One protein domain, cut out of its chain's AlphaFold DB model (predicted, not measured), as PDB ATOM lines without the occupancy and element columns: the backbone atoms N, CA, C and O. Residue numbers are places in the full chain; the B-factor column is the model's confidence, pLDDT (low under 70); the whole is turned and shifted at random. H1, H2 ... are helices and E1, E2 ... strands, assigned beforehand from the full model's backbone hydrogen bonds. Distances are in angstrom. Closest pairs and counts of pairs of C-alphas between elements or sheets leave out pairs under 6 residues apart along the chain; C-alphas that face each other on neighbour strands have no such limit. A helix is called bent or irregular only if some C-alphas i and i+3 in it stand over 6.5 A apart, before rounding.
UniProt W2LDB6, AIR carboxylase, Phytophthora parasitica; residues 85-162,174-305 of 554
ATOM      1  N   LYS A  85     201.632 194.095 225.003       87.38
ATOM      2  CA  LYS A  85     202.763 194.785 224.380       87.38
ATOM      3  C   LYS A  85     203.230 195.853 225.365       87.38
ATOM      4  O   LYS A  85     202.430 196.727 225.678       87.38
ATOM      5  N   ILE A  86     204.450 195.724 225.874       85.31
ATOM      6  CA  ILE A  86     205.028 196.588 226.910       85.31
ATOM      7  C   ILE A  86     205.800 197.719 226.245       85.31
ATOM      8  O   ILE A  86     206.668 197.447 225.424       85.31
ATOM      9  N   ASP A  87     205.516 198.961 226.619       82.94
ATOM     10  CA  ASP A  87     206.178 200.172 226.130       82.94
ATOM     11  C   ASP A  87     207.508 200.415 226.873       82.94
ATOM     12  O   ASP A  87     207.619 201.296 227.726       82.94
ATOM     13  N   THR A  88     208.543 199.643 226.526       77.88
ATOM     14  CA  THR A  88     209.907 199.687 227.114       77.88
ATOM     15  C   THR A  88     210.695 200.971 226.808       77.88
ATOM     16  O   THR A  88     211.899 201.066 227.035       77.88
ATOM     17  N   LYS A  89     210.031 201.986 226.244       77.44
ATOM     18  CA  LYS A  89     210.564 203.339 226.035       77.44
ATOM     19  C   LYS A  89     209.701 204.397 226.716       77.44
ATOM     20  O   LYS A  89     209.797 205.571 226.354       77.44
ATOM     21  N   ARG A  90     208.802 204.009 227.625       79.88
ATOM     22  CA  ARG A  90     207.837 204.927 228.235       79.88
ATOM     23  C   ARG A  90     208.491 205.919 229.186       79.88
ATOM     24  O   ARG A  90     208.264 207.112 229.024       79.88
ATOM     25  N   GLU A  91     209.352 205.450 230.087       80.50
ATOM     26  CA  GLU A  91     210.069 206.298 231.050       80.50
ATOM     27  C   GLU A  91     210.818 207.436 230.337       80.50
ATOM     28  O   GLU A  91     210.513 208.609 230.542       80.50
ATOM     29  N   ALA A  92     211.643 207.101 229.339       74.69
ATOM     30  CA  ALA A  92     212.374 208.057 228.499       74.69
ATOM     31  C   ALA A  92     211.500 209.023 227.653       74.69
ATOM     32  O   ALA A  92     212.039 209.890 226.960       74.69
ATOM     33  N   ARG A  93     210.164 208.886 227.663       78.12
ATOM     34  CA  ARG A  93     209.212 209.810 227.010       78.12
ATOM     35  C   ARG A  93     208.248 210.504 227.973       78.12
ATOM     36  O   ARG A  93     207.675 211.521 227.583       78.12
ATOM     37  N   THR A  94     208.004 209.945 229.158       75.50
ATOM     38  CA  THR A  94     206.976 210.424 230.096       75.50
ATOM     39  C   THR A  94     207.440 210.537 231.545       75.50
ATOM     40  O   THR A  94     206.578 210.708 232.395       75.50
ATOM     41  N   GLY A  95     208.739 210.396 231.828       73.19
ATOM     42  CA  GLY A  95     209.349 210.524 233.161       73.19
ATOM     43  C   GLY A  95     209.080 209.354 234.119       73.19
ATOM     44  O   GLY A  95     209.901 209.052 234.979       73.19
ATOM     45  N   PHE A  96     207.984 208.621 233.906       83.12
ATOM     46  CA  PHE A  96     207.621 207.407 234.642       83.12
ATOM     47  C   PHE A  96     207.452 206.188 233.702       83.12
ATOM     48  O   PHE A  96     206.920 206.362 232.595       83.12
ATOM     49  N   PRO A  97     207.859 204.964 234.111       84.25
ATOM     50  CA  PRO A  97     207.751 203.736 233.309       84.25
ATOM     51  C   PRO A  97     206.303 203.235 233.125       84.25
ATOM     52  O   PRO A  97     205.329 203.862 233.555       84.25
ATOM     53  N   GLU A  98     206.115 202.106 232.428       87.75
ATOM     54  CA  GLU A  98     204.775 201.519 232.277       87.75
ATOM     55  C   GLU A  98     204.245 200.901 233.587       87.75
ATOM     56  O   GLU A  98     204.973 200.308 234.377       87.75
ATOM     57  N   VAL A  99     202.932 201.028 233.813       92.69
ATOM     58  CA  VAL A  99     202.258 200.512 235.009       92.69
ATOM     59  C   VAL A  99     201.196 199.490 234.653       92.69
ATOM     60  O   VAL A  99     200.273 199.735 233.870       92.69
ATOM     61  N   VAL A 100     201.285 198.330 235.299       94.50
ATOM     62  CA  VAL A 100     200.393 197.203 235.045       94.50
ATOM     63  C   VAL A 100     199.071 197.403 235.788       94.50
ATOM     64  O   VAL A 100     198.876 196.897 236.888       94.50
ATOM     65  N   TYR A 101     198.122 198.108 235.166       94.75
ATOM     66  CA  TYR A 101     196.736 198.168 235.655       94.75
ATOM     67  C   TYR A 101     196.181 196.744 235.822       94.75
ATOM     68  O   TYR A 101     196.079 196.017 234.827       94.75
ATOM     69  N   ALA A 102     195.884 196.333 237.058       95.44
ATOM     70  CA  ALA A 102     195.613 194.937 237.411       95.44
ATOM     71  C   ALA A 102     194.123 194.605 237.596       95.44
ATOM     72  O   ALA A 102     193.750 193.442 237.472       95.44
ATOM     73  N   GLU A 103     193.265 195.604 237.838       92.69
ATOM     74  CA  GLU A 103     191.849 195.430 238.231       92.69
ATOM     75  C   GLU A 103     191.002 194.628 237.216       92.69
ATOM     76  O   GLU A 103     189.961 194.081 237.571       92.69
ATOM     77  N   SER A 104     191.463 194.512 235.964       91.06
ATOM     78  CA  SER A 104     190.826 193.738 234.887       91.06
ATOM     79  C   SER A 104     191.727 192.658 234.256       91.06
ATOM     80  O   SER A 104     191.499 192.278 233.107       91.06
ATOM     81  N   LYS A 105     192.778 192.197 234.949       94.06
ATOM     82  CA  LYS A 105     193.738 191.181 234.464       94.06
ATOM     83  C   LYS A 105     193.813 189.989 235.420       94.06
ATOM     84  O   LYS A 105     193.506 190.111 236.602       94.06
ATOM     85  N   THR A 106     194.256 188.829 234.932       95.56
ATOM     86  CA  THR A 106     194.554 187.690 235.818       95.56
ATOM     87  C   THR A 106     195.917 187.853 236.491       95.56
ATOM     88  O   THR A 106     196.832 188.457 235.930       95.56
ATOM     89  N   SER A 107     196.095 187.253 237.671       96.62
ATOM     90  CA  SER A 107     197.376 187.236 238.395       96.62
ATOM     91  C   SER A 107     198.530 186.691 237.541       96.62
ATOM     92  O   SER A 107     199.656 187.161 237.658       96.62
ATOM     93  N   GLN A 108     198.249 185.746 236.635       95.19
ATOM     94  CA  GLN A 108     199.216 185.210 235.672       95.19
ATOM     95  C   GLN A 108     199.619 186.241 234.610       95.19
ATOM     96  O   GLN A 108     200.800 186.346 234.295       95.19
ATOM     97  N   GLN A 109     198.669 187.020 234.082       95.25
ATOM     98  CA  GLN A 109     198.968 188.096 233.131       95.25
ATOM     99  C   GLN A 109     199.773 189.216 233.798       95.25
ATOM    100  O   GLN A 109     200.743 189.690 233.217       95.25
ATOM    101  N   VAL A 110     199.405 189.617 235.021       96.06
ATOM    102  CA  VAL A 110     200.136 190.656 235.767       96.06
ATOM    103  C   VAL A 110     201.555 190.191 236.093       96.06
ATOM    104  O   VAL A 110     202.497 190.921 235.804       96.06
ATOM    105  N   ALA A 111     201.728 188.964 236.600       95.19
ATOM    106  CA  ALA A 111     203.049 188.392 236.861       95.19
ATOM    107  C   ALA A 111     203.907 188.288 235.588       95.19
ATOM    108  O   ALA A 111     205.075 188.654 235.610       95.19
ATOM    109  N   ALA A 112     203.343 187.843 234.460       93.75
ATOM    110  CA  ALA A 112     204.083 187.751 233.200       93.75
ATOM    111  C   ALA A 112     204.548 189.124 232.680       93.75
ATOM    112  O   ALA A 112     205.688 189.244 232.240       93.75
ATOM    113  N   ILE A 113     203.697 190.154 232.769       93.62
ATOM    114  CA  ILE A 113     204.047 191.524 232.362       93.62
ATOM    115  C   ILE A 113     205.111 192.102 233.301       93.62
ATOM    116  O   ILE A 113     206.159 192.531 232.830       93.62
ATOM    117  N   MET A 114     204.887 192.065 234.624       94.56
ATOM    118  CA  MET A 114     205.861 192.573 235.599       94.56
ATOM    119  C   MET A 114     207.210 191.859 235.473       94.56
ATOM    120  O   MET A 114     208.246 192.511 235.543       94.56
ATOM    121  N   LYS A 115     207.211 190.539 235.246       92.44
ATOM    122  CA  LYS A 115     208.448 189.792 235.031       92.44
ATOM    123  C   LYS A 115     209.201 190.282 233.798       92.44
ATOM    124  O   LYS A 115     210.397 190.499 233.907       92.44
ATOM    125  N   ALA A 116     208.534 190.449 232.657       90.62
ATOM    126  CA  ALA A 116     209.193 190.906 231.435       90.62
ATOM    127  C   ALA A 116     209.822 192.300 231.605       90.62
ATOM    128  O   ALA A 116     210.944 192.510 231.168       90.62
ATOM    129  N   MET A 117     209.159 193.213 232.326       90.56
ATOM    130  CA  MET A 117     209.742 194.521 232.654       90.56
ATOM    131  C   MET A 117     211.012 194.397 233.517       90.56
ATOM    132  O   MET A 117     212.043 194.967 233.172       90.56
ATOM    133  N   ILE A 118     210.968 193.612 234.603       90.50
ATOM    134  CA  ILE A 118     212.125 193.436 235.503       90.50
ATOM    135  C   ILE A 118     213.274 192.703 234.785       90.50
ATOM    136  O   ILE A 118     214.426 193.122 234.871       90.50
ATOM    137  N   ASP A 119     212.975 191.628 234.052       87.31
ATOM    138  CA  ASP A 119     213.960 190.868 233.269       87.31
ATOM    139  C   ASP A 119     214.536 191.710 232.101       87.31
ATOM    140  O   ASP A 119     215.662 191.462 231.667       87.31
ATOM    141  N   GLY A 120     213.793 192.718 231.622       82.12
ATOM    142  CA  GLY A 120     214.222 193.721 230.641       82.12
ATOM    143  C   GLY A 120     215.090 194.854 231.209       82.12
ATOM    144  O   GLY A 120     215.700 195.587 230.430       82.12
ATOM    145  N   GLY A 121     215.203 194.970 232.538       81.94
ATOM    146  CA  GLY A 121     216.057 195.949 233.223       81.94
ATOM    147  C   GLY A 121     215.351 197.202 233.753       81.94
ATOM    148  O   GLY A 121     216.032 198.166 234.086       81.94
ATOM    149  N   GLU A 122     214.019 197.211 233.839       84.75
ATOM    150  CA  GLU A 122     213.259 198.306 234.457       84.75
ATOM    151  C   GLU A 122     213.387 198.237 235.996       84.75
ATOM    152  O   GLU A 122     212.919 197.283 236.623       84.75
ATOM    153  N   ASP A 123     213.996 199.246 236.632       82.50
ATOM    154  CA  ASP A 123     214.186 199.266 238.096       82.50
ATOM    155  C   ASP A 123     212.857 199.475 238.862       82.50
ATOM    156  O   ASP A 123     212.631 198.897 239.934       82.50
ATOM    157  N   ASN A 124     211.940 200.281 238.310       88.62
ATOM    158  CA  ASN A 124     210.712 200.743 238.968       88.62
ATOM    159  C   ASN A 124     209.428 200.147 238.351       88.62
ATOM    160  O   ASN A 124     208.583 200.846 237.790       88.62
ATOM    161  N   VAL A 125     209.254 198.832 238.473       93.69
ATOM    162  CA  VAL A 125     208.090 198.112 237.935       93.69
ATOM    163  C   VAL A 125     206.968 198.059 238.963       93.69
ATOM    164  O   VAL A 125     207.128 197.465 240.031       93.69
ATOM    165  N   MET A 126     205.792 198.601 238.625       95.00
ATOM    166  CA  MET A 126     204.611 198.547 239.495       95.00
ATOM    167  C   MET A 126     203.320 198.106 238.792       95.00
ATOM    168  O   MET A 126     203.078 198.359 237.612       95.00
ATOM    169  N   ALA A 127     202.446 197.470 239.570       96.75
ATOM    170  CA  ALA A 127     201.076 197.135 239.219       96.75
ATOM    171  C   ALA A 127     200.103 197.875 240.147       96.75
ATOM    172  O   ALA A 127     200.267 197.860 241.370       96.75
ATOM    173  N   SER A 128     199.084 198.514 239.570       96.06
ATOM    174  CA  SER A 128     198.088 199.310 240.298       96.06
ATOM    175  C   SER A 128     196.754 198.575 240.441       96.06
ATOM    176  O   SER A 128     196.362 197.782 239.578       96.06
ATOM    177  N   ARG A 129     196.043 198.861 241.539       94.75
ATOM    178  CA  ARG A 129     194.748 198.259 241.909       94.75
ATOM    179  C   ARG A 129     194.783 196.730 242.072       94.75
ATOM    180  O   ARG A 129     193.812 196.031 241.786       94.75
ATOM    181  N   VAL A 130     195.904 196.213 242.567       96.94
ATOM    182  CA  VAL A 130     196.124 194.798 242.896       96.94
ATOM    183  C   VAL A 130     195.397 194.457 244.201       96.94
ATOM    184  O   VAL A 130     195.581 195.135 245.206       96.94
ATOM    185  N   THR A 131     194.574 193.406 244.230       96.56
ATOM    186  CA  THR A 131     193.966 192.929 245.490       96.56
ATOM    187  C   THR A 131     194.990 192.160 246.338       96.56
ATOM    188  O   THR A 131     195.909 191.571 245.766       96.56
ATOM    189  N   PRO A 132     194.836 192.060 247.675       96.19
ATOM    190  CA  PRO A 132     195.763 191.289 248.511       96.19
ATOM    191  C   PRO A 132     195.942 189.838 248.029       96.19
ATOM    192  O   PRO A 132     197.057 189.331 247.945       96.19
ATOM    193  N   GLN A 133     194.849 189.198 247.600       96.25
ATOM    194  CA  GLN A 133     194.862 187.830 247.079       96.25
ATOM    195  C   GLN A 133     195.584 187.725 245.726       96.25
ATOM    196  O   GLN A 133     196.238 186.717 245.459       96.25
ATOM    197  N   ALA A 134     195.492 188.751 244.872       96.31
ATOM    198  CA  ALA A 134     196.261 188.812 243.633       96.31
ATOM    199  C   ALA A 134     197.753 189.056 243.916       96.31
ATOM    200  O   ALA A 134     198.592 188.408 243.299       96.31
ATOM    201  N   ALA A 135     198.095 189.910 244.887       96.50
ATOM    202  CA  ALA A 135     199.478 190.159 245.299       96.50
ATOM    203  C   ALA A 135     200.169 188.884 245.818       96.50
ATOM    204  O   ALA A 135     201.310 188.607 245.449       96.50
ATOM    205  N   ASP A 136     199.475 188.066 246.613       96.00
ATOM    206  CA  ASP A 136     199.978 186.757 247.054       96.00
ATOM    207  C   ASP A 136     200.203 185.793 245.882       96.00
ATOM    208  O   ASP A 136     201.246 185.140 245.802       96.00
ATOM    209  N   GLN A 137     199.267 185.741 244.930       96.56
ATOM    210  CA  GLN A 137     199.396 184.905 243.734       96.56
ATOM    211  C   GLN A 137     200.540 185.363 242.819       96.56
ATOM    212  O   GLN A 137     201.302 184.525 242.345       96.56
ATOM    213  N   ILE A 138     200.705 186.670 242.597       96.38
ATOM    214  CA  ILE A 138     201.797 187.230 241.786       96.38
ATOM    215  C   ILE A 138     203.154 186.929 242.441       96.38
ATOM    216  O   ILE A 138     204.064 186.460 241.760       96.38
ATOM    217  N   ARG A 139     203.279 187.093 243.767       95.75
ATOM    218  CA  ARG A 139     204.496 186.722 244.514       95.75
ATOM    219  C   ARG A 139     204.814 185.227 244.412       95.75
ATOM    220  O   ARG A 139     205.970 184.868 244.219       95.75
ATOM    221  N   ALA A 140     203.804 184.356 244.470       94.62
ATOM    222  CA  ALA A 140     203.985 182.914 244.283       94.62
ATOM    223  C   ALA A 140     204.374 182.521 242.840       94.62
ATOM    224  O   ALA A 140     205.025 181.497 242.641       94.62
ATOM    225  N   LEU A 141     203.995 183.326 241.840       94.81
ATOM    226  CA  LEU A 141     204.339 183.127 240.425       94.81
ATOM    227  C   LEU A 141     205.723 183.682 240.043       94.81
ATOM    228  O   LEU A 141     206.270 183.266 239.022       94.81
ATOM    229  N   MET A 142     206.303 184.577 240.851       92.38
ATOM    230  CA  MET A 142     207.627 185.180 240.623       92.38
ATOM    231  C   MET A 142     208.622 184.877 241.767       92.38
ATOM    232  O   MET A 142     209.180 185.804 242.361       92.38
ATOM    233  N   PRO A 143     208.867 183.595 242.112       86.56
ATOM    234  CA  PRO A 143     209.737 183.233 243.227       86.56
ATOM    235  C   PRO A 143     211.173 183.717 242.989       86.56
ATOM    236  O   PRO A 143     211.807 183.356 241.999       86.56
ATOM    237  N   GLY A 144     211.686 184.515 243.926       82.50
ATOM    238  CA  GLY A 144     213.021 185.118 243.866       82.50
ATOM    239  C   GLY A 144     213.023 186.613 243.541       82.50
ATOM    240  O   GLY A 144     213.979 187.282 243.918       82.50
ATOM    241  N   GLN A 145     211.954 187.156 242.940       88.00
ATOM    242  CA  GLN A 145     211.802 188.607 242.793       88.00
ATOM    243  C   GLN A 145     211.333 189.233 244.114       88.00
ATOM    244  O   GLN A 145     210.451 188.696 244.792       88.00
ATOM    245  N   HIS A 146     211.910 190.378 244.488       88.62
ATOM    246  CA  HIS A 146     211.443 191.147 245.640       88.62
ATOM    247  C   HIS A 146     210.261 192.023 245.213       88.62
ATOM    248  O   HIS A 146     210.394 192.819 244.291       88.62
ATOM    249  N   LEU A 147     209.101 191.857 245.858       93.94
ATOM    250  CA  LEU A 147     207.895 192.640 245.571       93.94
ATOM    251  C   LEU A 147     207.262 193.147 246.869       93.94
ATOM    252  O   LEU A 147     206.828 192.354 247.716       93.94
ATOM    253  N   THR A 148     207.152 194.465 246.999       95.00
ATOM    254  CA  THR A 148     206.480 195.129 248.120       95.00
ATOM    255  C   THR A 148     205.021 195.408 247.758       95.00
ATOM    256  O   THR A 148     204.736 195.998 246.717       95.00
ATOM    257  N   TYR A 149     204.086 194.971 248.610       96.81
ATOM    258  CA  TYR A 149     202.657 195.266 248.469       96.81
ATOM    259  C   TYR A 149     202.248 196.361 249.455       96.81
ATOM    260  O   TYR A 149     202.359 196.183 250.669       96.81
ATOM    261  N   TYR A 150     201.756 197.475 248.924       96.69
ATOM    262  CA  TYR A 150     201.253 198.616 249.674       96.69
ATOM    263  C   TYR A 150     199.723 198.506 249.727       96.69
ATOM    264  O   TYR A 150     199.032 198.719 248.729       96.69
ATOM    265  N   GLU A 151     199.189 198.135 250.894       96.31
ATOM    266  CA  GLU A 151     197.789 197.712 251.045       96.31
ATOM    267  C   GLU A 151     196.773 198.833 250.779       96.31
ATOM    268  O   GLU A 151     195.857 198.643 249.981       96.31
ATOM    269  N   MET A 152     196.952 200.006 251.399       95.88
ATOM    270  CA  MET A 152     196.039 201.151 251.257       95.88
ATOM    271  C   MET A 152     195.882 201.638 249.798       95.88
ATOM    272  O   MET A 152     194.740 201.784 249.362       95.88
ATOM    273  N   PRO A 153     196.961 201.842 249.009       96.50
ATOM    274  CA  PRO A 153     196.838 202.210 247.596       96.50
ATOM    275  C   PRO A 153     196.554 201.030 246.656       96.50
ATOM    276  O   PRO A 153     196.323 201.250 245.468       96.50
ATOM    277  N   ARG A 154     196.593 199.778 247.141       97.25
ATOM    278  CA  ARG A 154     196.509 198.557 246.314       97.25
ATOM    279  C   ARG A 154     197.606 198.495 245.231       97.25
ATOM    280  O   ARG A 154     197.331 198.145 244.082       97.25
ATOM    281  N   ILE A 155     198.847 198.848 245.580       97.62
ATOM    282  CA  ILE A 155     200.010 198.824 244.667       97.62
ATOM    283  C   ILE A 155     200.919 197.636 244.999       97.62
ATOM    284  O   ILE A 155     201.199 197.373 246.166       97.62
ATOM    285  N   LEU A 156     201.427 196.950 243.973       97.12
ATOM    286  CA  LEU A 156     202.519 195.975 244.075       97.12
ATOM    287  C   LEU A 156     203.702 196.477 243.235       97.12
ATOM    288  O   LEU A 156     203.515 196.692 242.041       97.12
ATOM    289  N   ALA A 157     204.891 196.651 243.816       96.44
ATOM    290  CA  ALA A 157     206.067 197.171 243.103       96.44
ATOM    291  C   ALA A 157     207.349 196.362 243.370       96.44
ATOM    292  O   ALA A 157     207.465 195.735 244.427       96.44
ATOM    293  N   SER A 158     208.305 196.395 242.432       93.38
ATOM    294  CA  SER A 158     209.680 195.897 242.619       93.38
ATOM    295  C   SER A 158     210.454 196.767 243.611       93.38
ATOM    296  O   SER A 158     211.041 196.266 244.569       93.38
ATOM    297  N   LYS A 159     210.409 198.087 243.400       90.56
ATOM    298  CA  LYS A 159     211.078 199.096 244.220       90.56
ATOM    299  C   LYS A 159     210.424 199.184 245.605       90.56
ATOM    300  O   LYS A 159     209.225 199.445 245.755       90.56
ATOM    301  N   THR A 160     211.231 198.954 246.636       87.50
ATOM    302  CA  THR A 160     210.831 199.098 248.037       87.50
ATOM    303  C   THR A 160     211.101 200.521 248.499       87.50
ATOM    304  O   THR A 160     212.232 200.993 248.421       87.50
ATOM    305  N   LEU A 161     210.077 201.192 249.020       85.94
ATOM    306  CA  LEU A 161     210.239 202.490 249.664       85.94
ATOM    307  C   LEU A 161     210.914 202.299 251.025       85.94
ATOM    308  O   LEU A 161     210.314 201.758 251.959       85.94
ATOM    309  N   GLU A 162     212.169 202.732 251.144       74.25
ATOM    310  CA  GLU A 162     212.845 202.773 252.438       74.25
ATOM    311  C   GLU A 162     212.136 203.773 253.361       74.25
ATOM    312  O   GLU A 162     211.880 204.922 252.999       74.25
ATOM    313  N   PRO A 174     212.352 216.634 243.976       89.38
ATOM    314  CA  PRO A 174     211.141 217.442 243.925       89.38
ATOM    315  C   PRO A 174     210.186 217.093 245.073       89.38
ATOM    316  O   PRO A 174     210.103 215.956 245.554       89.38
ATOM    317  N   THR A 175     209.462 218.104 245.538       93.06
ATOM    318  CA  THR A 175     208.633 218.027 246.740       93.06
ATOM    319  C   THR A 175     207.151 218.124 246.389       93.06
ATOM    320  O   THR A 175     206.711 219.022 245.671       93.06
ATOM    321  N   ALA A 176     206.345 217.201 246.912       95.81
ATOM    322  CA  ALA A 176     204.908 217.169 246.652       95.81
ATOM    323  C   ALA A 176     204.106 217.180 247.950       95.81
ATOM    324  O   ALA A 176     204.434 216.473 248.904       95.81
ATOM    325  N   CYS A 177     203.000 217.921 247.971       97.00
ATOM    326  CA  CYS A 177     202.001 217.794 249.024       97.00
ATOM    327  C   CYS A 177     200.800 217.003 248.501       97.00
ATOM    328  O   CYS A 177     200.157 217.424 247.542       97.00
ATOM    329  N   VAL A 178     200.483 215.869 249.128       98.31
ATOM    330  CA  VAL A 178     199.303 215.063 248.788       98.31
ATOM    331  C   VAL A 178     198.259 215.249 249.881       98.31
ATOM    332  O   VAL A 178     198.481 214.897 251.042       98.31
ATOM    333  N   LEU A 179     197.121 215.832 249.515       97.69
ATOM    334  CA  LEU A 179     196.056 216.244 250.421       97.69
ATOM    335  C   LEU A 179     194.790 215.426 250.166       97.69
ATOM    336  O   LEU A 179     194.405 215.258 249.010       97.69
ATOM    337  N   CYS A 180     194.105 214.978 251.221       97.00
ATOM    338  CA  CYS A 180     192.813 214.292 251.099       97.00
ATOM    339  C   CYS A 180     191.710 214.998 251.908       97.00
ATOM    340  O   CYS A 180     191.942 215.472 253.029       97.00
ATOM    341  N   ALA A 181     190.501 215.100 251.345       94.38
ATOM    342  CA  ALA A 181     189.402 215.817 251.988       94.38
ATOM    343  C   ALA A 181     188.877 215.092 253.238       94.38
ATOM    344  O   ALA A 181     188.720 215.733 254.279       94.38
ATOM    345  N   GLY A 182     188.663 213.777 253.159       94.25
ATOM    346  CA  GLY A 182     188.327 212.921 254.299       94.25
ATOM    347  C   GLY A 182     189.054 211.575 254.258       94.25
ATOM    348  O   GLY A 182     189.698 211.229 253.272       94.25
ATOM    349  N   THR A 183     188.944 210.779 255.323       94.19
ATOM    350  CA  THR A 183     189.612 209.463 255.407       94.19
ATOM    351  C   THR A 183     189.128 208.453 254.360       94.19
ATOM    352  O   THR A 183     189.864 207.537 254.012       94.19
ATOM    353  N   SER A 184     187.928 208.629 253.805       95.31
ATOM    354  CA  SER A 184     187.421 207.815 252.693       95.31
ATOM    355  C   SER A 184     188.193 208.013 251.381       95.31
ATOM    356  O   SER A 184     188.188 207.115 250.548       95.31
ATOM    357  N   ASP A 185     188.884 209.146 251.209       97.25
ATOM    358  CA  ASP A 185     189.708 209.439 250.028       97.25
ATOM    359  C   ASP A 185     191.118 208.805 250.107       97.25
ATOM    360  O   ASP A 185     191.888 208.883 249.147       97.25
ATOM    361  N   LEU A 186     191.480 208.181 251.241       97.38
ATOM    362  CA  LEU A 186     192.829 207.653 251.500       97.38
ATOM    363  C   LEU A 186     193.357 206.659 250.453       97.38
ATOM    364  O   LEU A 186     194.530 206.795 250.117       97.38
ATOM    365  N   PRO A 187     192.576 205.712 249.891       97.25
ATOM    366  CA  PRO A 187     193.108 204.789 248.888       97.25
ATOM    367  C   PRO A 187     193.623 205.500 247.630       97.25
ATOM    368  O   PRO A 187     194.661 205.130 247.095       97.25
ATOM    369  N   VAL A 188     192.939 206.563 247.191       98.12
ATOM    370  CA  VAL A 188     193.329 207.361 246.014       98.12
ATOM    371  C   VAL A 188     194.460 208.338 246.362       98.12
ATOM    372  O   VAL A 188     195.355 208.570 245.551       98.12
ATOM    373  N   ALA A 189     194.465 208.878 247.584       98.19
ATOM    374  CA  ALA A 189     195.545 209.737 248.068       98.19
ATOM    375  C   ALA A 189     196.861 208.973 248.277       98.19
ATOM    376  O   ALA A 189     197.917 209.472 247.899       98.19
ATOM    377  N   GLU A 190     196.823 207.760 248.824       98.06
ATOM    378  CA  GLU A 190     198.011 206.907 248.912       98.06
ATOM    379  C   GLU A 190     198.427 206.364 247.536       98.06
ATOM    380  O   GLU A 190     199.619 206.183 247.319       98.06
ATOM    381  N   GLU A 191     197.507 206.144 246.581       98.00
ATOM    382  CA  GLU A 191     197.885 205.748 245.207       98.00
ATOM    383  C   GLU A 191     198.752 206.839 244.559       98.00
ATOM    384  O   GLU A 191     199.802 206.539 243.992       98.00
ATOM    385  N   ALA A 192     198.371 208.111 244.725       98.06
ATOM    386  CA  ALA A 192     199.183 209.247 244.294       98.06
ATOM    387  C   ALA A 192     200.499 209.375 245.086       98.06
ATOM    388  O   ALA A 192     201.554 209.586 244.492       98.06
ATOM    389  N   ALA A 193     200.457 209.240 246.416       97.75
ATOM    390  CA  ALA A 193     201.633 209.412 247.267       97.75
ATOM    391  C   ALA A 193     202.696 208.327 247.038       97.75
ATOM    392  O   ALA A 193     203.854 208.661 246.809       97.75
ATOM    393  N   VAL A 194     202.307 207.050 247.022       97.00
ATOM    394  CA  VAL A 194     203.233 205.927 246.807       97.00
ATOM    395  C   VAL A 194     203.771 205.915 245.375       97.00
ATOM    396  O   VAL A 194     204.952 205.647 245.193       97.00
ATOM    397  N   THR A 195     202.972 206.272 244.359       96.06
ATOM    398  CA  THR A 195     203.493 206.416 242.981       96.06
ATOM    399  C   THR A 195     204.559 207.517 242.899       96.06
ATOM    400  O   THR A 195     205.590 207.320 242.265       96.06
ATOM    401  N   LEU A 196     204.351 208.656 243.572       94.75
ATOM    402  CA  LEU A 196     205.350 209.725 243.639       94.75
ATOM    403  C   LEU A 196     206.612 209.308 244.407       94.75
ATOM    404  O   LEU A 196     207.715 209.571 243.945       94.75
ATOM    405  N   GLU A 197     206.485 208.627 245.543       94.44
ATOM    406  CA  GLU A 197     207.651 208.124 246.288       94.44
ATOM    407  C   GLU A 197     208.436 207.071 245.487       94.44
ATOM    408  O   GLU A 197     209.660 207.017 245.574       94.44
ATOM    409  N   LEU A 198     207.761 206.276 244.646       92.06
ATOM    410  CA  LEU A 198     208.414 205.383 243.682       92.06
ATOM    411  C   LEU A 198     209.149 206.170 242.575       92.06
ATOM    412  O   LEU A 198     210.182 205.703 242.101       92.06
ATOM    413  N   ALA A 199     208.683 207.379 242.237       89.62
ATOM    414  CA  ALA A 199     209.367 208.375 241.396       89.62
ATOM    415  C   ALA A 199     210.388 209.256 242.162       89.62
ATOM    416  O   ALA A 199     210.716 210.352 241.713       89.62
ATOM    417  N   ASP A 200     210.848 208.829 243.346       89.19
ATOM    418  CA  ASP A 200     211.837 209.522 244.194       89.19
ATOM    419  C   ASP A 200     211.443 210.942 244.671       89.19
ATOM    420  O   ASP A 200     212.281 211.718 245.145       89.19
ATOM    421  N   TYR A 201     210.148 211.277 244.636       91.31
ATOM    422  CA  TYR A 201     209.626 212.506 245.239       91.31
ATOM    423  C   TYR A 201     209.627 212.464 246.764       91.31
ATOM    424  O   TYR A 201     209.273 211.471 247.403       91.31
ATOM    425  N   ARG A 202     209.840 213.635 247.368       92.25
ATOM    426  CA  ARG A 202     209.602 213.856 248.797       92.25
ATOM    427  C   ARG A 202     208.138 214.231 249.042       92.25
ATOM    428  O   ARG A 202     207.760 215.401 248.934       92.25
ATOM    429  N   VAL A 203     207.310 213.246 249.388       95.38
ATOM    430  CA  VAL A 203     205.861 213.441 249.577       95.38
ATOM    431  C   VAL A 203     205.490 213.793 251.023       95.38
ATOM    432  O   VAL A 203     205.719 213.028 251.955       95.38
ATOM    433  N   THR A 204     204.817 214.930 251.213       96.69
ATOM    434  CA  THR A 204     204.180 215.306 252.486       96.69
ATOM    435  C   THR A 204     202.669 215.077 252.428       96.69
ATOM    436  O   THR A 204     201.949 215.753 251.691       96.69
ATOM    437  N   ARG A 205     202.182 214.140 253.244       97.38
ATOM    438  CA  ARG A 205     200.768 213.742 253.339       97.38
ATOM    439  C   ARG A 205     199.979 214.659 254.284       97.38
ATOM    440  O   ARG A 205     200.404 214.882 255.416       97.38
ATOM    441  N   LEU A 206     198.810 215.148 253.858       96.62
ATOM    442  CA  LEU A 206     197.878 215.941 254.676       96.62
ATOM    443  C   LEU A 206     196.448 215.393 254.583       96.62
ATOM    444  O   LEU A 206     195.724 215.649 253.622       96.62
ATOM    445  N   TYR A 207     196.024 214.655 255.605       96.56
ATOM    446  CA  TYR A 207     194.749 213.932 255.601       96.56
ATOM    447  C   TYR A 207     193.665 214.593 256.456       96.56
ATOM    448  O   TYR A 207     193.959 215.298 257.421       96.56
ATOM    449  N   ASP A 208     192.402 214.366 256.074       94.94
ATOM    450  CA  ASP A 208     191.206 214.978 256.676       94.94
ATOM    451  C   ASP A 208     191.259 216.526 256.676       94.94
ATOM    452  O   ASP A 208     190.913 217.203 257.646       94.94
ATOM    453  N   VAL A 209     191.704 217.127 255.565       95.62
ATOM    454  CA  VAL A 209     191.819 218.595 255.403       95.62
ATOM    455  C   VAL A 209     190.675 219.223 254.592       95.62
ATOM    456  O   VAL A 209     190.766 220.376 254.175       95.62
ATOM    457  N   GLY A 210     189.574 218.489 254.395       92.19
ATOM    458  CA  GLY A 210     188.410 218.909 253.610       92.19
ATOM    459  C   GLY A 210     187.704 220.177 254.109       92.19
ATOM    460  O   GLY A 210     187.811 220.574 255.272       92.19
ATOM    461  N   VAL A 211     186.938 220.803 253.210       93.62
ATOM    462  CA  VAL A 211     186.399 222.172 253.357       93.62
ATOM    463  C   VAL A 211     185.474 222.341 254.572       93.62
ATOM    464  O   VAL A 211     185.540 223.370 255.245       93.62
ATOM    465  N   ALA A 212     184.699 221.319 254.947       91.00
ATOM    466  CA  ALA A 212     183.893 221.332 256.178       91.00
ATOM    467  C   ALA A 212     184.734 221.571 257.455       91.00
ATOM    468  O   ALA A 212     184.246 222.129 258.438       91.00
ATOM    469  N   GLY A 213     186.015 221.193 257.427       91.38
ATOM    470  CA  GLY A 213     187.003 221.418 258.478       91.38
ATOM    471  C   GLY A 213     188.147 222.337 258.040       91.38
ATOM    472  O   GLY A 213     189.276 222.116 258.470       91.38
ATOM    473  N   ILE A 214     187.889 223.356 257.204       94.69
ATOM    474  CA  ILE A 214     188.905 224.192 256.522       94.69
ATOM    475  C   ILE A 214     190.044 224.730 257.414       94.69
ATOM    476  O   ILE A 214     191.178 224.898 256.968       94.69
ATOM    477  N   HIS A 215     189.791 224.946 258.706       95.00
ATOM    478  CA  HIS A 215     190.810 225.345 259.680       95.00
ATOM    479  C   HIS A 215     191.975 224.337 259.811       95.00
ATOM    480  O   HIS A 215     193.071 224.724 260.221       95.00
ATOM    481  N   ARG A 216     191.765 223.063 259.450       94.88
ATOM    482  CA  ARG A 216     192.784 221.998 259.410       94.88
ATOM    483  C   ARG A 216     193.747 222.182 258.233       94.88
ATOM    484  O   ARG A 216     194.954 222.051 258.416       94.88
ATOM    485  N   LEU A 217     193.239 222.606 257.072       95.50
ATOM    486  CA  LEU A 217     194.055 223.009 255.922       95.50
ATOM    487  C   LEU A 217     194.857 224.283 256.234       95.50
ATOM    488  O   LEU A 217     196.070 224.324 256.051       95.50
ATOM    489  N   LEU A 218     194.195 225.314 256.773       95.62
ATOM    490  CA  LEU A 218     194.802 226.633 257.005       95.62
ATOM    491  C   LEU A 218     195.962 226.620 258.016       95.62
ATOM    492  O   LEU A 218     196.872 227.442 257.901       95.62
ATOM    493  N   ARG A 219     195.977 225.682 258.972       95.25
ATOM    494  CA  ARG A 219     197.130 225.452 259.869       95.25
ATOM    495  C   ARG A 219     198.360 224.928 259.115       95.25
ATOM    496  O   ARG A 219     199.484 225.305 259.437       95.25
ATOM    497  N   ASN A 220     198.140 224.130 258.073       93.88
ATOM    498  CA  ASN A 220     199.175 223.471 257.276       93.88
ATOM    499  C   ASN A 220     199.541 224.232 255.983       93.88
ATOM    500  O   ASN A 220     200.327 223.741 255.179       93.88
ATOM    501  N   GLN A 221     199.054 225.471 255.805       92.56
ATOM    502  CA  GLN A 221     199.339 226.323 254.633       92.56
ATOM    503  C   GLN A 221     200.837 226.553 254.348       92.56
ATOM    504  O   GLN A 221     201.196 226.991 253.261       92.56
ATOM    505  N   HIS A 222     201.703 226.324 255.338       92.19
ATOM    506  CA  HIS A 222     203.149 226.471 255.211       92.19
ATOM    507  C   HIS A 222     203.781 225.305 254.432       92.19
ATOM    508  O   HIS A 222     204.709 225.540 253.671       92.19
ATOM    509  N   ILE A 223     203.227 224.091 254.551       93.19
ATOM    510  CA  ILE A 223     203.624 222.914 253.761       93.19
ATOM    511  C   ILE A 223     203.247 223.139 252.294       93.19
ATOM    512  O   ILE A 223     204.096 223.043 251.421       93.19
ATOM    513  N   LEU A 224     202.005 223.569 252.035       91.75
ATOM    514  CA  LEU A 224     201.504 223.881 250.688       91.75
ATOM    515  C   LEU A 224     202.343 224.912 249.911       91.75
ATOM    516  O   LEU A 224     202.278 224.926 248.687       91.75
ATOM    517  N   ARG A 225     203.088 225.791 250.596       89.88
ATOM    518  CA  ARG A 225     203.985 226.798 249.987       89.88
ATOM    519  C   ARG A 225     205.448 226.357 249.905       89.88
ATOM    520  O   ARG A 225     206.259 227.085 249.347       89.88
ATOM    521  N   ALA A 226     205.774 225.211 250.492       90.25
ATOM    522  CA  ALA A 226     207.091 224.585 250.482       90.25
ATOM    523  C   ALA A 226     207.087 223.280 249.662       90.25
ATOM    524  O   ALA A 226     207.959 222.440 249.851       90.25
ATOM    525  N   SER A 227     206.074 223.092 248.808       92.00
ATOM    526  CA  SER A 227     205.973 221.988 247.853       92.00
ATOM    527  C   SER A 227     205.928 222.534 246.432       92.00
ATOM    528  O   SER A 227     205.239 223.522 246.179       92.00
ATOM    529  N   ASP A 228     206.623 221.868 245.515       93.38
ATOM    530  CA  ASP A 228     206.683 222.217 244.092       93.38
ATOM    531  C   ASP A 228     205.370 221.885 243.361       93.38
ATOM    532  O   ASP A 228     205.040 222.506 242.354       93.38
ATOM    533  N   VAL A 229     204.587 220.938 243.892       95.56
ATOM    534  CA  VAL A 229     203.267 220.532 243.379       95.56
ATOM    535  C   VAL A 229     202.329 220.100 244.516       95.56
ATOM    536  O   VAL A 229     202.770 219.572 245.540       95.56
ATOM    537  N   ALA A 230     201.019 220.314 244.350       96.88
ATOM    538  CA  ALA A 230     199.997 219.895 245.313       96.88
ATOM    539  C   ALA A 230     198.921 219.002 244.667       96.88
ATOM    540  O   ALA A 230     198.124 219.468 243.855       96.88
ATOM    541  N   ILE A 231     198.836 217.732 245.068       98.38
ATOM    542  CA  ILE A 231     197.776 216.809 244.634       98.38
ATOM    543  C   ILE A 231     196.621 216.869 245.638       98.38
ATOM    544  O   ILE A 231     196.787 216.536 246.808       98.38
ATOM    545  N   CYS A 232     195.441 217.288 245.188       98.00
ATOM    546  CA  CYS A 232     194.253 217.478 246.016       98.00
ATOM    547  C   CYS A 232     193.181 216.439 245.681       98.00
ATOM    548  O   CYS A 232     192.462 216.572 244.690       98.00
ATOM    549  N   VAL A 233     193.058 215.427 246.536       98.56
ATOM    550  CA  VAL A 233     192.111 214.319 246.402       98.56
ATOM    551  C   VAL A 233     190.838 214.618 247.196       98.56
ATOM    552  O   VAL A 233     190.907 214.885 248.400       98.56
ATOM    553  N   ALA A 234     189.673 214.606 246.545       97.56
ATOM    554  CA  ALA A 234     188.403 214.871 247.223       97.56
ATOM    555  C   ALA A 234     187.182 214.266 246.515       97.56
ATOM    556  O   ALA A 234     186.928 214.538 245.341       97.56
ATOM    557  N   GLY A 235     186.373 213.535 247.276       92.81
ATOM    558  CA  GLY A 235     185.000 213.198 246.909       92.81
ATOM    559  C   GLY A 235     183.993 214.287 247.293       92.81
ATOM    560  O   GLY A 235     184.314 215.473 247.410       92.81
ATOM    561  N   MET A 236     182.756 213.858 247.543       92.38
ATOM    562  CA  MET A 236     181.621 214.682 247.970       92.38
ATOM    563  C   MET A 236     181.306 215.855 247.029       92.38
ATOM    564  O   MET A 236     180.664 215.648 246.002       92.38
ATOM    565  N   ASP A 237     181.689 217.081 247.396       89.75
ATOM    566  CA  ASP A 237     181.443 218.298 246.618       89.75
ATOM    567  C   ASP A 237     182.617 218.666 245.698       89.75
ATOM    568  O   ASP A 237     182.439 219.471 244.787       89.75
ATOM    569  N   GLY A 238     183.801 218.078 245.906       94.31
ATOM    570  CA  GLY A 238     185.018 218.365 245.147       94.31
ATOM    571  C   GLY A 238     185.595 219.765 245.367       94.31
ATOM    572  O   GLY A 238     186.413 220.209 244.567       94.31
ATOM    573  N   ALA A 239     185.196 220.486 246.421       94.69
ATOM    574  CA  ALA A 239     185.549 221.900 246.589       94.69
ATOM    575  C   ALA A 239     187.012 222.152 247.026       94.69
ATOM    576  O   ALA A 239     187.519 223.267 246.879       94.69
ATOM    577  N   LEU A 240     187.711 221.139 247.558       95.62
ATOM    578  CA  LEU A 240     189.056 221.280 248.140       95.62
ATOM    579  C   LEU A 240     190.119 221.873 247.180       95.62
ATOM    580  O   LEU A 240     190.801 222.810 247.603       95.62
ATOM    581  N   PRO A 241     190.279 221.417 245.917       96.00
ATOM    582  CA  PRO A 241     191.355 221.899 245.043       96.00
ATOM    583  C   PRO A 241     191.209 223.380 244.679       96.00
ATOM    584  O   PRO A 241     192.201 224.105 244.636       96.00
ATOM    585  N   GLY A 242     189.970 223.861 244.505       94.50
ATOM    586  CA  GLY A 242     189.687 225.281 244.279       94.50
ATOM    587  C   GLY A 242     190.166 226.160 245.437       94.50
ATOM    588  O   GLY A 242     190.755 227.215 245.205       94.50
ATOM    589  N   VAL A 243     189.988 225.700 246.681       94.50
ATOM    590  CA  VAL A 243     190.486 226.400 247.877       94.50
ATOM    591  C   VAL A 243     192.011 226.312 247.997       94.50
ATOM    592  O   VAL A 243     192.645 227.315 248.318       94.50
ATOM    593  N   VAL A 244     192.626 225.160 247.703       95.50
ATOM    594  CA  VAL A 244     194.095 225.006 247.729       95.50
ATOM    595  C   VAL A 244     194.778 225.901 246.688       95.50
ATOM    596  O   VAL A 244     195.751 226.574 247.027       95.50
ATOM    597  N   GLY A 245     194.218 226.019 245.479       93.50
ATOM    598  CA  GLY A 245     194.684 226.958 244.447       93.50
ATOM    599  C   GLY A 245     194.556 228.445 244.823       93.50
ATOM    600  O   GLY A 245     195.102 229.300 244.136       93.50
ATOM    601  N   GLY A 246     193.870 228.773 245.926       91.69
ATOM    602  CA  GLY A 246     193.865 230.108 246.533       91.69
ATOM    603  C   GLY A 246     194.890 230.304 247.664       91.69
ATOM    604  O   GLY A 246     194.951 231.388 248.244       91.69
ATOM    605  N   LEU A 247     195.665 229.271 248.023       92.31
ATOM    606  CA  LEU A 247     196.567 229.256 249.188       92.31
ATOM    607  C   LEU A 247     198.052 229.045 248.838       92.31
ATOM    608  O   LEU A 247     198.912 229.438 249.641       92.31
ATOM    609  N   THR A 248     198.344 228.462 247.670       91.19
ATOM    610  CA  THR A 248     199.697 228.233 247.132       91.19
ATOM    611  C   THR A 248     199.883 228.849 245.741       91.19
ATOM    612  O   THR A 248     198.913 229.194 245.071       91.19
ATOM    613  N   SER A 249     201.141 229.002 245.326       90.38
ATOM    614  CA  SER A 249     201.557 229.332 243.957       90.38
ATOM    615  C   SER A 249     202.010 228.111 243.146       90.38
ATOM    616  O   SER A 249     202.341 228.263 241.973       90.38
ATOM    617  N   ALA A 250     202.077 226.929 243.766       91.12
ATOM    618  CA  ALA A 250     202.395 225.676 243.091       91.12
ATOM    619  C   ALA A 250     201.217 225.198 242.210       91.12
ATOM    620  O   ALA A 250     200.062 225.471 242.555       91.12
ATOM    621  N   PRO A 251     201.466 224.467 241.104       94.25
ATOM    622  CA  PRO A 251     200.417 223.767 240.364       94.25
ATOM    623  C   PRO A 251     199.620 222.821 241.271       94.25
ATOM    624  O   PRO A 251     200.176 222.116 242.118       94.25
ATOM    625  N   VAL A 252     198.303 222.801 241.068       96.69
ATOM    626  CA  VAL A 252     197.362 221.978 241.833       96.69
ATOM    627  C   VAL A 252     196.775 220.915 240.915       96.69
ATOM    628  O   VAL A 252     196.133 221.238 239.920       96.69
ATOM    629  N   ILE A 253     196.950 219.644 241.262       98.19
ATOM    630  CA  ILE A 253     196.372 218.522 240.517       98.19
ATOM    631  C   ILE A 253     195.190 217.975 241.311       98.19
ATOM    632  O   ILE A 253     195.339 217.414 242.394       98.19
ATOM    633  N   ALA A 254     193.993 218.184 240.785       98.19
ATOM    634  CA  ALA A 254     192.731 217.802 241.387       98.19
ATOM    635  C   ALA A 254     192.352 216.366 240.999       98.19
ATOM    636  O   ALA A 254     192.235 216.047 239.813       98.19
ATOM    637  N   VAL A 255     192.131 215.516 242.006       98.62
ATOM    638  CA  VAL A 255     191.711 214.119 241.835       98.62
ATOM    639  C   VAL A 255     190.304 213.956 242.414       98.62
ATOM    640  O   VAL A 255     190.149 213.887 243.639       98.62
ATOM    641  N   PRO A 256     189.256 213.925 241.574       98.25
ATOM    642  CA  PRO A 256     187.917 213.603 242.040       98.25
ATOM    643  C   PRO A 256     187.869 212.125 242.418       98.25
ATOM    644  O   PRO A 256     188.383 211.281 241.685       98.25
ATOM    645  N   THR A 257     187.246 211.795 243.544       98.00
ATOM    646  CA  THR A 257     187.015 210.393 243.924       98.00
ATOM    647  C   THR A 257     185.555 210.007 243.718       98.00
ATOM    648  O   THR A 257     184.662 210.859 243.714       98.00
ATOM    649  N   SER A 258     185.287 208.710 243.573       96.81
ATOM    650  CA  SER A 258     183.921 208.172 243.536       96.81
ATOM    651  C   SER A 258     183.205 208.225 244.894       96.81
ATOM    652  O   SER A 258     182.017 207.900 244.986       96.81
ATOM    653  N   VAL A 259     183.893 208.681 245.950       94.25
ATOM    654  CA  VAL A 259     183.371 208.799 247.313       94.25
ATOM    655  C   VAL A 259     182.250 209.835 247.381       94.25
ATOM    656  O   VAL A 259     182.465 211.042 247.274       94.25
ATOM    657  N   GLY A 260     181.043 209.367 247.683       90.25
ATOM    658  CA  GLY A 260     179.962 210.211 248.176       90.25
ATOM    659  C   GLY A 260     178.581 209.604 247.974       90.25
ATOM    660  O   GLY A 260     178.393 208.654 247.218       90.25
ATOM    661  N   TYR A 261     177.589 210.157 248.668       89.88
ATOM    662  CA  TYR A 261     176.208 209.682 248.595       89.88
ATOM    663  C   TYR A 261     175.411 210.387 247.490       89.88
ATOM    664  O   TYR A 261     175.505 211.602 247.321       89.88
ATOM    665  N   GLY A 262     174.571 209.628 246.775       90.50
ATOM    666  CA  GLY A 262     173.519 210.125 245.877       90.50
ATOM    667  C   GLY A 262     173.991 211.159 244.848       90.50
ATOM    668  O   GLY A 262     174.480 210.801 243.780       90.50
ATOM    669  N   ALA A 263     173.852 212.442 245.192       91.19
ATOM    670  CA  ALA A 263     174.245 213.585 244.370       91.19
ATOM    671  C   ALA A 263     175.748 213.654 244.025       91.19
ATOM    672  O   ALA A 263     176.116 214.441 243.161       91.19
ATOM    673  N   ALA A 264     176.608 212.836 244.644       91.06
ATOM    674  CA  ALA A 264     177.999 212.670 244.212       91.06
ATOM    675  C   ALA A 264     178.131 211.995 242.825       91.06
ATOM    676  O   ALA A 264     179.145 212.173 242.148       91.06
ATOM    677  N   PHE A 265     177.116 211.220 242.406       93.06
ATOM    678  CA  PHE A 265     177.038 210.519 241.115       93.06
ATOM    679  C   PHE A 265     178.327 209.764 240.731       93.06
ATOM    680  O   PHE A 265     178.853 209.928 239.632       93.06
ATOM    681  N   GLY A 266     178.865 208.964 241.660       94.25
ATOM    682  CA  GLY A 266     180.063 208.144 241.425       94.25
ATOM    683  C   GLY A 266     181.331 208.947 241.116       94.25
ATOM    684  O   GLY A 266     182.216 208.435 240.443       94.25
ATOM    685  N   GLY A 267     181.407 210.202 241.567       96.44
ATOM    686  CA  GLY A 267     182.534 211.108 241.329       96.44
ATOM    687  C   GLY A 267     182.295 212.138 240.221       96.44
ATOM    688  O   GLY A 267     183.092 213.062 240.066       96.44
ATOM    689  N   LEU A 268     181.177 212.059 239.488       97.19
ATOM    690  CA  LEU A 268     180.843 213.041 238.451       97.19
ATOM    691  C   LEU A 268     180.610 214.449 239.027       97.19
ATOM    692  O   LEU A 268     181.010 215.431 238.407       97.19
ATOM    693  N   ALA A 269     180.001 214.569 240.211       96.38
ATOM    694  CA  ALA A 269     179.805 215.874 240.845       96.38
ATOM    695  C   ALA A 269     181.126 216.539 241.285       96.38
ATOM    696  O   ALA A 269     181.360 217.666 240.847       96.38
ATOM    697  N   PRO A 270     182.027 215.885 242.057       97.12
ATOM    698  CA  PRO A 270     183.320 216.483 242.378       97.12
ATOM    699  C   PRO A 270     184.169 216.745 241.123       97.12
ATOM    700  O   PRO A 270     184.769 217.812 241.036       97.12
ATOM    701  N   LEU A 271     184.153 215.862 240.110       98.00
ATOM    702  CA  LEU A 271     184.815 216.101 238.815       98.00
ATOM    703  C   LEU A 271     184.330 217.405 238.159       98.00
ATOM    704  O   LEU A 271     185.142 218.233 237.748       98.00
ATOM    705  N   LEU A 272     183.012 217.616 238.087       97.12
ATOM    706  CA  LEU A 272     182.441 218.837 237.518       97.12
ATOM    707  C   LEU A 272     182.750 220.076 238.372       97.12
ATOM    708  O   LEU A 272     183.038 221.123 237.796       97.12
ATOM    709  N   THR A 273     182.755 219.988 239.706       96.06
ATOM    710  CA  THR A 273     183.180 221.110 240.565       96.06
ATOM    711  C   THR A 273     184.643 221.478 240.321       96.06
ATOM    712  O   THR A 273     184.958 222.656 240.161       96.06
ATOM    713  N   MET A 274     185.534 220.485 240.245       96.69
ATOM    714  CA  MET A 274     186.966 220.692 240.013       96.69
ATOM    715  C   MET A 274     187.239 221.304 238.633       96.69
ATOM    716  O   MET A 274     188.024 222.241 238.532       96.69
ATOM    717  N   LEU A 275     186.543 220.845 237.585       95.75
ATOM    718  CA  LEU A 275     186.644 221.412 236.232       95.75
ATOM    719  C   LEU A 275     186.080 222.841 236.119       95.75
ATOM    720  O   LEU A 275     186.502 223.592 235.244       95.75
ATOM    721  N   ASN A 276     185.142 223.228 236.989       94.50
ATOM    722  CA  ASN A 276     184.594 224.588 237.059       94.50
ATOM    723  C   ASN A 276     185.313 225.479 238.095       94.50
ATOM    724  O   ASN A 276     184.852 226.589 238.376       94.50
ATOM    725  N   ALA A 277     186.430 225.030 238.680       91.56
ATOM    726  CA  ALA A 277     187.171 225.816 239.658       91.56
ATOM    727  C   ALA A 277     187.781 227.076 239.017       91.56
ATOM    728  O   ALA A 277     188.611 227.001 238.115       91.56
ATOM    729  N   CYS A 278     187.421 228.258 239.525       90.81
ATOM    730  CA  CYS A 278     187.947 229.536 239.027       90.81
ATOM    731  C   CYS A 278     189.417 229.808 239.409       90.81
ATOM    732  O   CYS A 278     189.955 230.852 239.037       90.81
ATOM    733  N   SER A 279     190.053 228.918 240.175       85.69
ATOM    734  CA  SER A 279     191.440 229.061 240.623       85.69
ATOM    735  C   SER A 279     192.402 228.647 239.498       85.69
ATOM    736  O   SER A 279     192.398 227.479 239.104       85.69
ATOM    737  N   PRO A 280     193.226 229.564 238.956       81.25
ATOM    738  CA  PRO A 280     194.172 229.226 237.899       81.25
ATOM    739  C   PRO A 280     195.251 228.270 238.418       81.25
ATOM    740  O   PRO A 280     195.632 228.326 239.584       81.25
ATOM    741  N   GLY A 281     195.756 227.400 237.542       82.25
ATOM    742  CA  GLY A 281     196.752 226.386 237.909       82.25
ATOM    743  C   GLY A 281     196.171 225.100 238.507       82.25
ATOM    744  O   GLY A 281     196.947 224.223 238.881       82.25
ATOM    745  N   VAL A 282     194.839 224.956 238.566       93.75
ATOM    746  CA  VAL A 282     194.172 223.676 238.849       93.75
ATOM    747  C   VAL A 282     194.044 222.862 237.554       93.75
ATOM    748  O   VAL A 282     193.276 223.222 236.663       93.75
ATOM    749  N   GLY A 283     194.788 221.761 237.447       95.62
ATOM    750  CA  GLY A 283     194.563 220.697 236.460       95.62
ATOM    751  C   GLY A 283     193.726 219.572 237.072       95.62
ATOM    752  O   GLY A 283     193.820 219.340 238.273       95.62
ATOM    753  N   VAL A 284     192.904 218.871 236.287       97.69
ATOM    754  CA  VAL A 284     191.993 217.825 236.799       97.69
ATOM    755  C   VAL A 284     192.246 216.504 236.080       97.69
ATOM    756  O   VAL A 284     192.305 216.476 234.851       97.69
ATOM    757  N   VAL A 285     192.381 215.413 236.836       97.94
ATOM    758  CA  VAL A 285     192.514 214.049 236.293       97.94
ATOM    759  C   VAL A 285     191.188 213.279 236.358       97.94
ATOM    760  O   VAL A 285     190.182 213.767 236.870       97.94
ATOM    761  N   ASN A 286     191.172 212.063 235.806       97.69
ATOM    762  CA  ASN A 286     190.001 211.186 235.848       97.69
ATOM    763  C   ASN A 286     189.648 210.736 237.286       97.69
ATOM    764  O   ASN A 286     190.483 210.792 238.190       97.69
ATOM    765  N   ILE A 287     188.418 210.258 237.476       98.25
ATOM    766  CA  ILE A 287     187.901 209.804 238.774       98.25
ATOM    767  C   ILE A 287     188.725 208.619 239.306       98.25
ATOM    768  O   ILE A 287     189.050 207.691 238.564       98.25
ATOM    769  N   ASP A 288     189.063 208.671 240.598       97.75
ATOM    770  CA  ASP A 288     189.885 207.692 241.329       97.75
ATOM    771  C   ASP A 288     191.277 207.428 240.708       97.75
ATOM    772  O   ASP A 288     191.850 206.355 240.895       97.75
ATOM    773  N   ASN A 289     191.829 208.381 239.947       97.38
ATOM    774  CA  ASN A 289     193.107 208.232 239.242       97.38
ATOM    775  C   ASN A 289     194.266 208.918 239.991       97.38
ATOM    776  O   ASN A 289     194.829 209.906 239.512       97.38
ATOM    777  N   GLY A 290     194.619 208.405 241.173       97.25
ATOM    778  CA  GLY A 290     195.754 208.901 241.957       97.25
ATOM    779  C   GLY A 290     197.086 208.674 241.236       97.25
ATOM    780  O   GLY A 290     197.918 209.578 241.177       97.25
ATOM    781  N   PHE A 291     197.235 207.522 240.579       96.12
ATOM    782  CA  PHE A 291     198.365 207.213 239.699       96.12
ATOM    783  C   PHE A 291     198.569 208.282 238.606       96.12
ATOM    784  O   PHE A 291     199.657 208.837 238.460       96.12
ATOM    785  N   GLY A 292     197.515 208.632 237.862       95.00
ATOM    786  CA  GLY A 292     197.598 209.652 236.811       95.00
ATOM    787  C   GLY A 292     197.885 211.060 237.339       95.00
ATOM    788  O   GLY A 292     198.456 211.871 236.615       95.00
ATOM    789  N   ALA A 293     197.535 211.349 238.595       96.94
ATOM    790  CA  ALA A 293     197.917 212.595 239.254       96.94
ATOM    791  C   ALA A 293     199.409 212.632 239.615       96.94
ATOM    792  O   ALA A 293     200.038 213.676 239.468       96.94
ATOM    793  N   ALA A 294     199.976 211.498 240.039       95.44
ATOM    794  CA  ALA A 294     201.403 211.359 240.311       95.44
ATOM    795  C   ALA A 294     202.253 211.524 239.044       95.44
ATOM    796  O   ALA A 294     203.174 212.331 239.042       95.44
ATOM    797  N   VAL A 295     201.902 210.853 237.940       93.00
ATOM    798  CA  VAL A 295     202.634 210.991 236.662       93.00
ATOM    799  C   VAL A 295     202.506 212.405 236.074       93.00
ATOM    800  O   VAL A 295     203.449 212.923 235.482       93.00
ATOM    801  N   LEU A 296     201.368 213.084 236.269       93.38
ATOM    802  CA  LEU A 296     201.218 214.488 235.867       93.38
ATOM    803  C   LEU A 296     202.031 215.450 236.757       93.38
ATOM    804  O   LEU A 296     202.487 216.485 236.276       93.38
ATOM    805  N   ALA A 297     202.220 215.126 238.039       92.69
ATOM    806  CA  ALA A 297     203.096 215.871 238.943       92.69
ATOM    807  C   ALA A 297     204.576 215.689 238.574       92.69
ATOM    808  O   ALA A 297     205.286 216.689 238.471       92.69
ATOM    809  N   GLU A 298     204.992 214.441 238.346       88.00
ATOM    810  CA  GLU A 298     206.334 214.028 237.924       88.00
ATOM    811  C   GLU A 298     206.759 214.793 236.660       88.00
ATOM    812  O   GLU A 298     207.576 215.715 236.747       88.00
ATOM    813  N   SER A 299     206.068 214.559 235.541       81.06
ATOM    814  CA  SER A 299     206.330 215.208 234.247       81.06
ATOM    815  C   SER A 299     206.163 216.740 234.224       81.06
ATOM    816  O   SER A 299     206.568 217.392 233.259       81.06
ATOM    817  N   SER A 300     205.601 217.351 235.276       71.56
ATOM    818  CA  SER A 300     205.595 218.813 235.443       71.56
ATOM    819  C   SER A 300     206.909 219.356 236.021       71.56
ATOM    820  O   SER A 300     207.273 220.496 235.721       71.56
ATOM    821  N   SER A 301     207.627 218.582 236.844       65.62
ATOM    822  CA  SER A 301     208.829 219.052 237.552       65.62
ATOM    823  C   SER A 301     210.041 219.248 236.649       65.62
ATOM    824  O   SER A 301     210.717 220.264 236.779       65.62
ATOM    825  N   ASP A 302     210.258 218.363 235.672       54.16
ATOM    826  CA  ASP A 302     211.403 218.416 234.749       54.16
ATOM    827  C   ASP A 302     211.378 219.667 233.832       54.16
ATOM    828  O   ASP A 302     212.366 220.045 233.202       54.16
ATOM    829  N   SER A 303     210.249 220.393 233.811       42.69
ATOM    830  CA  SER A 303     210.112 221.702 233.156       42.69
ATOM    831  C   SER A 303     210.628 222.894 233.986       42.69
ATOM    832  O   SER A 303     210.793 223.995 233.449       42.69
ATOM    833  N   LEU A 304     210.888 222.702 235.286       40.59
ATOM    834  CA  LEU A 304     211.320 223.735 236.229       40.59
ATOM    835  C   LEU A 304     212.796 223.523 236.615       40.59
ATOM    836  O   LEU A 304     213.115 222.566 237.316       40.59
ATOM    837  N   PRO A 305     213.727 224.418 236.222       32.94
ATOM    838  CA  PRO A 305     215.134 224.246 236.567       32.94
ATOM    839  C   PRO A 305     215.338 224.353 238.091       32.94
ATOM    840  O   PRO A 305     214.881 225.338 238.693       32.94
TER     841      PRO A 305
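AT A GLANCE: This is residues 85 to 162 and 174 to 305 of the 554 residues of the protein "AIR carboxylase" of Phytophthora parasitica (UniProt W2LDB6). Two lobes stand side by side with H4 between them: a larger one, a twisted five-stranded parallel sheet with helices over both faces, and a smaller one, a four-stranded sheet of short strands with H2 and H3 over the face away from H4. H9 packs beside H4 on the large sheet, and on that sheet's opposite face H7 covers a part near E7 while H8 lies beside the strands, only just over none of them. The printed part has 210 residues with nine named helices and nine named strands, in the order H1 E1 H2 E2 H3 E3 E4 E5 H4 E6 H5 H6 E7 H7 E8 H8 E9 H9; the class is mixed, helices and strands. The large sheet runs E6 E5 E7 E8 E9, and the small one, a mixed sheet, runs E1 E2 E4 E3. The whole is compact, with a radius of gyration of the C-alphas of 17.2 A and spans of 49 by 44 by 28 A.

HOW THE PARTS SIT: The largest sheet holds, in order, E6, residues 202 to 206, E5, 175 to 180, E7, 229 to 234, E8, 252 to 256, and E9, 282 to 284. Within hydrogen-bond range at 2.8 A are N 204 and O 176 across E6 and E5, N 179 and O 231 across E5 and E7, N 232 and O 253 across E7 and E8, and N 254 and O 283 across E8 and E9. Helices on both faces make three layers: H4, residues 183 to 198, and H9, 290 to 301, on one face, and H8, 262 to 275, on the other. H4 runs along the strands over E5 and E7 at a height of 7.7 A over the sheet, and H9 along them over E7 and E8 at 8.0 A. H4 and H9 touch at a steep tilt of 43 degrees, the same way; their closest C-alphas, Ala 192 and Gly 290, are 4.2 A apart. The closest C-alphas of H8 and E8, Pro 256 and Leu 271, are 5.1 A apart. H7, residues 240 to 244, is on the same face as H8, only just over E7, on which 3 of its C-alphas fall. H6, residues 221 to 224, only grazes the sheet; H5, 215 to 219, is not on it. The small sheet holds, in order, E1, residues 99 to 101, E2, 126 to 128, E4, 155 to 157, and E3, 148 to 150. E1 and E2 are parallel, with N 100 and O 126 2.9 A apart; E2 and E4 are antiparallel, with N 127 and O 156 at 2.8 A; E3 and E4 form a hairpin, with N 150 and O 155 at 2.8 A. H4 is on this sheet too; its closest C-alpha to E4 is Glu 191, 7.3 A from Ile 155. On the opposite face are H2, residues 107 to 119, and H3, 132 to 141; H2 touches H3 with residues 107 to 111 alone, the C-alphas of Ala 111 and Ile 138 being closest at 5.2 A. H1, residues 91 to 94, is close but not clearly touching H9, with C-alphas Thr 94 and Ser 299 6.4 A apart. Strand-helix-strand units, two parallel neighbour strands with a helix between them along the chain, are E1 H2 E2, E5 H4 E6, E7 H7 E8 and E8 H8 E9; split units, with another strand between the two in the sheet, are E2 H3 E3 and E6 H5 H6 E7; the six crossovers are right-handed. O i to N i+4 pairs are within hydrogen-bond range throughout H2, H3, H5, H7 and H9, in 10 of 12 in H4 and 6 of 10 in H8; H1 and H6 are too short for one.

IN THESE COORDINATES: E5 begins at C-alpha 175, (208.633, 218.027, 246.740), and is 16.8 A long; E7 is 16.4 A. H4 is 22.5 A long, with a kink of 31 degrees near residue 190, and H8 19.8 A; both are irregular, C-alphas 184 and 187 being 7.5 A apart and 263 and 266 8.5 A. H2 is 17.7 A, and H9, 17.1 A, ends at C-alpha 301, (208.829, 219.052, 237.552).

THE WHOLE: The two C-alphas farthest apart, Pro 143 and Cys 278, are 51.3 A apart. Residues 163 to 173 are not printed, and C-alphas 162 and 174 are 17.0 A apart across the cut. Of the links that are printed whole, none is long. The mean pLDDT of the printed part is 91.8; residues 301 to 305 are under 70.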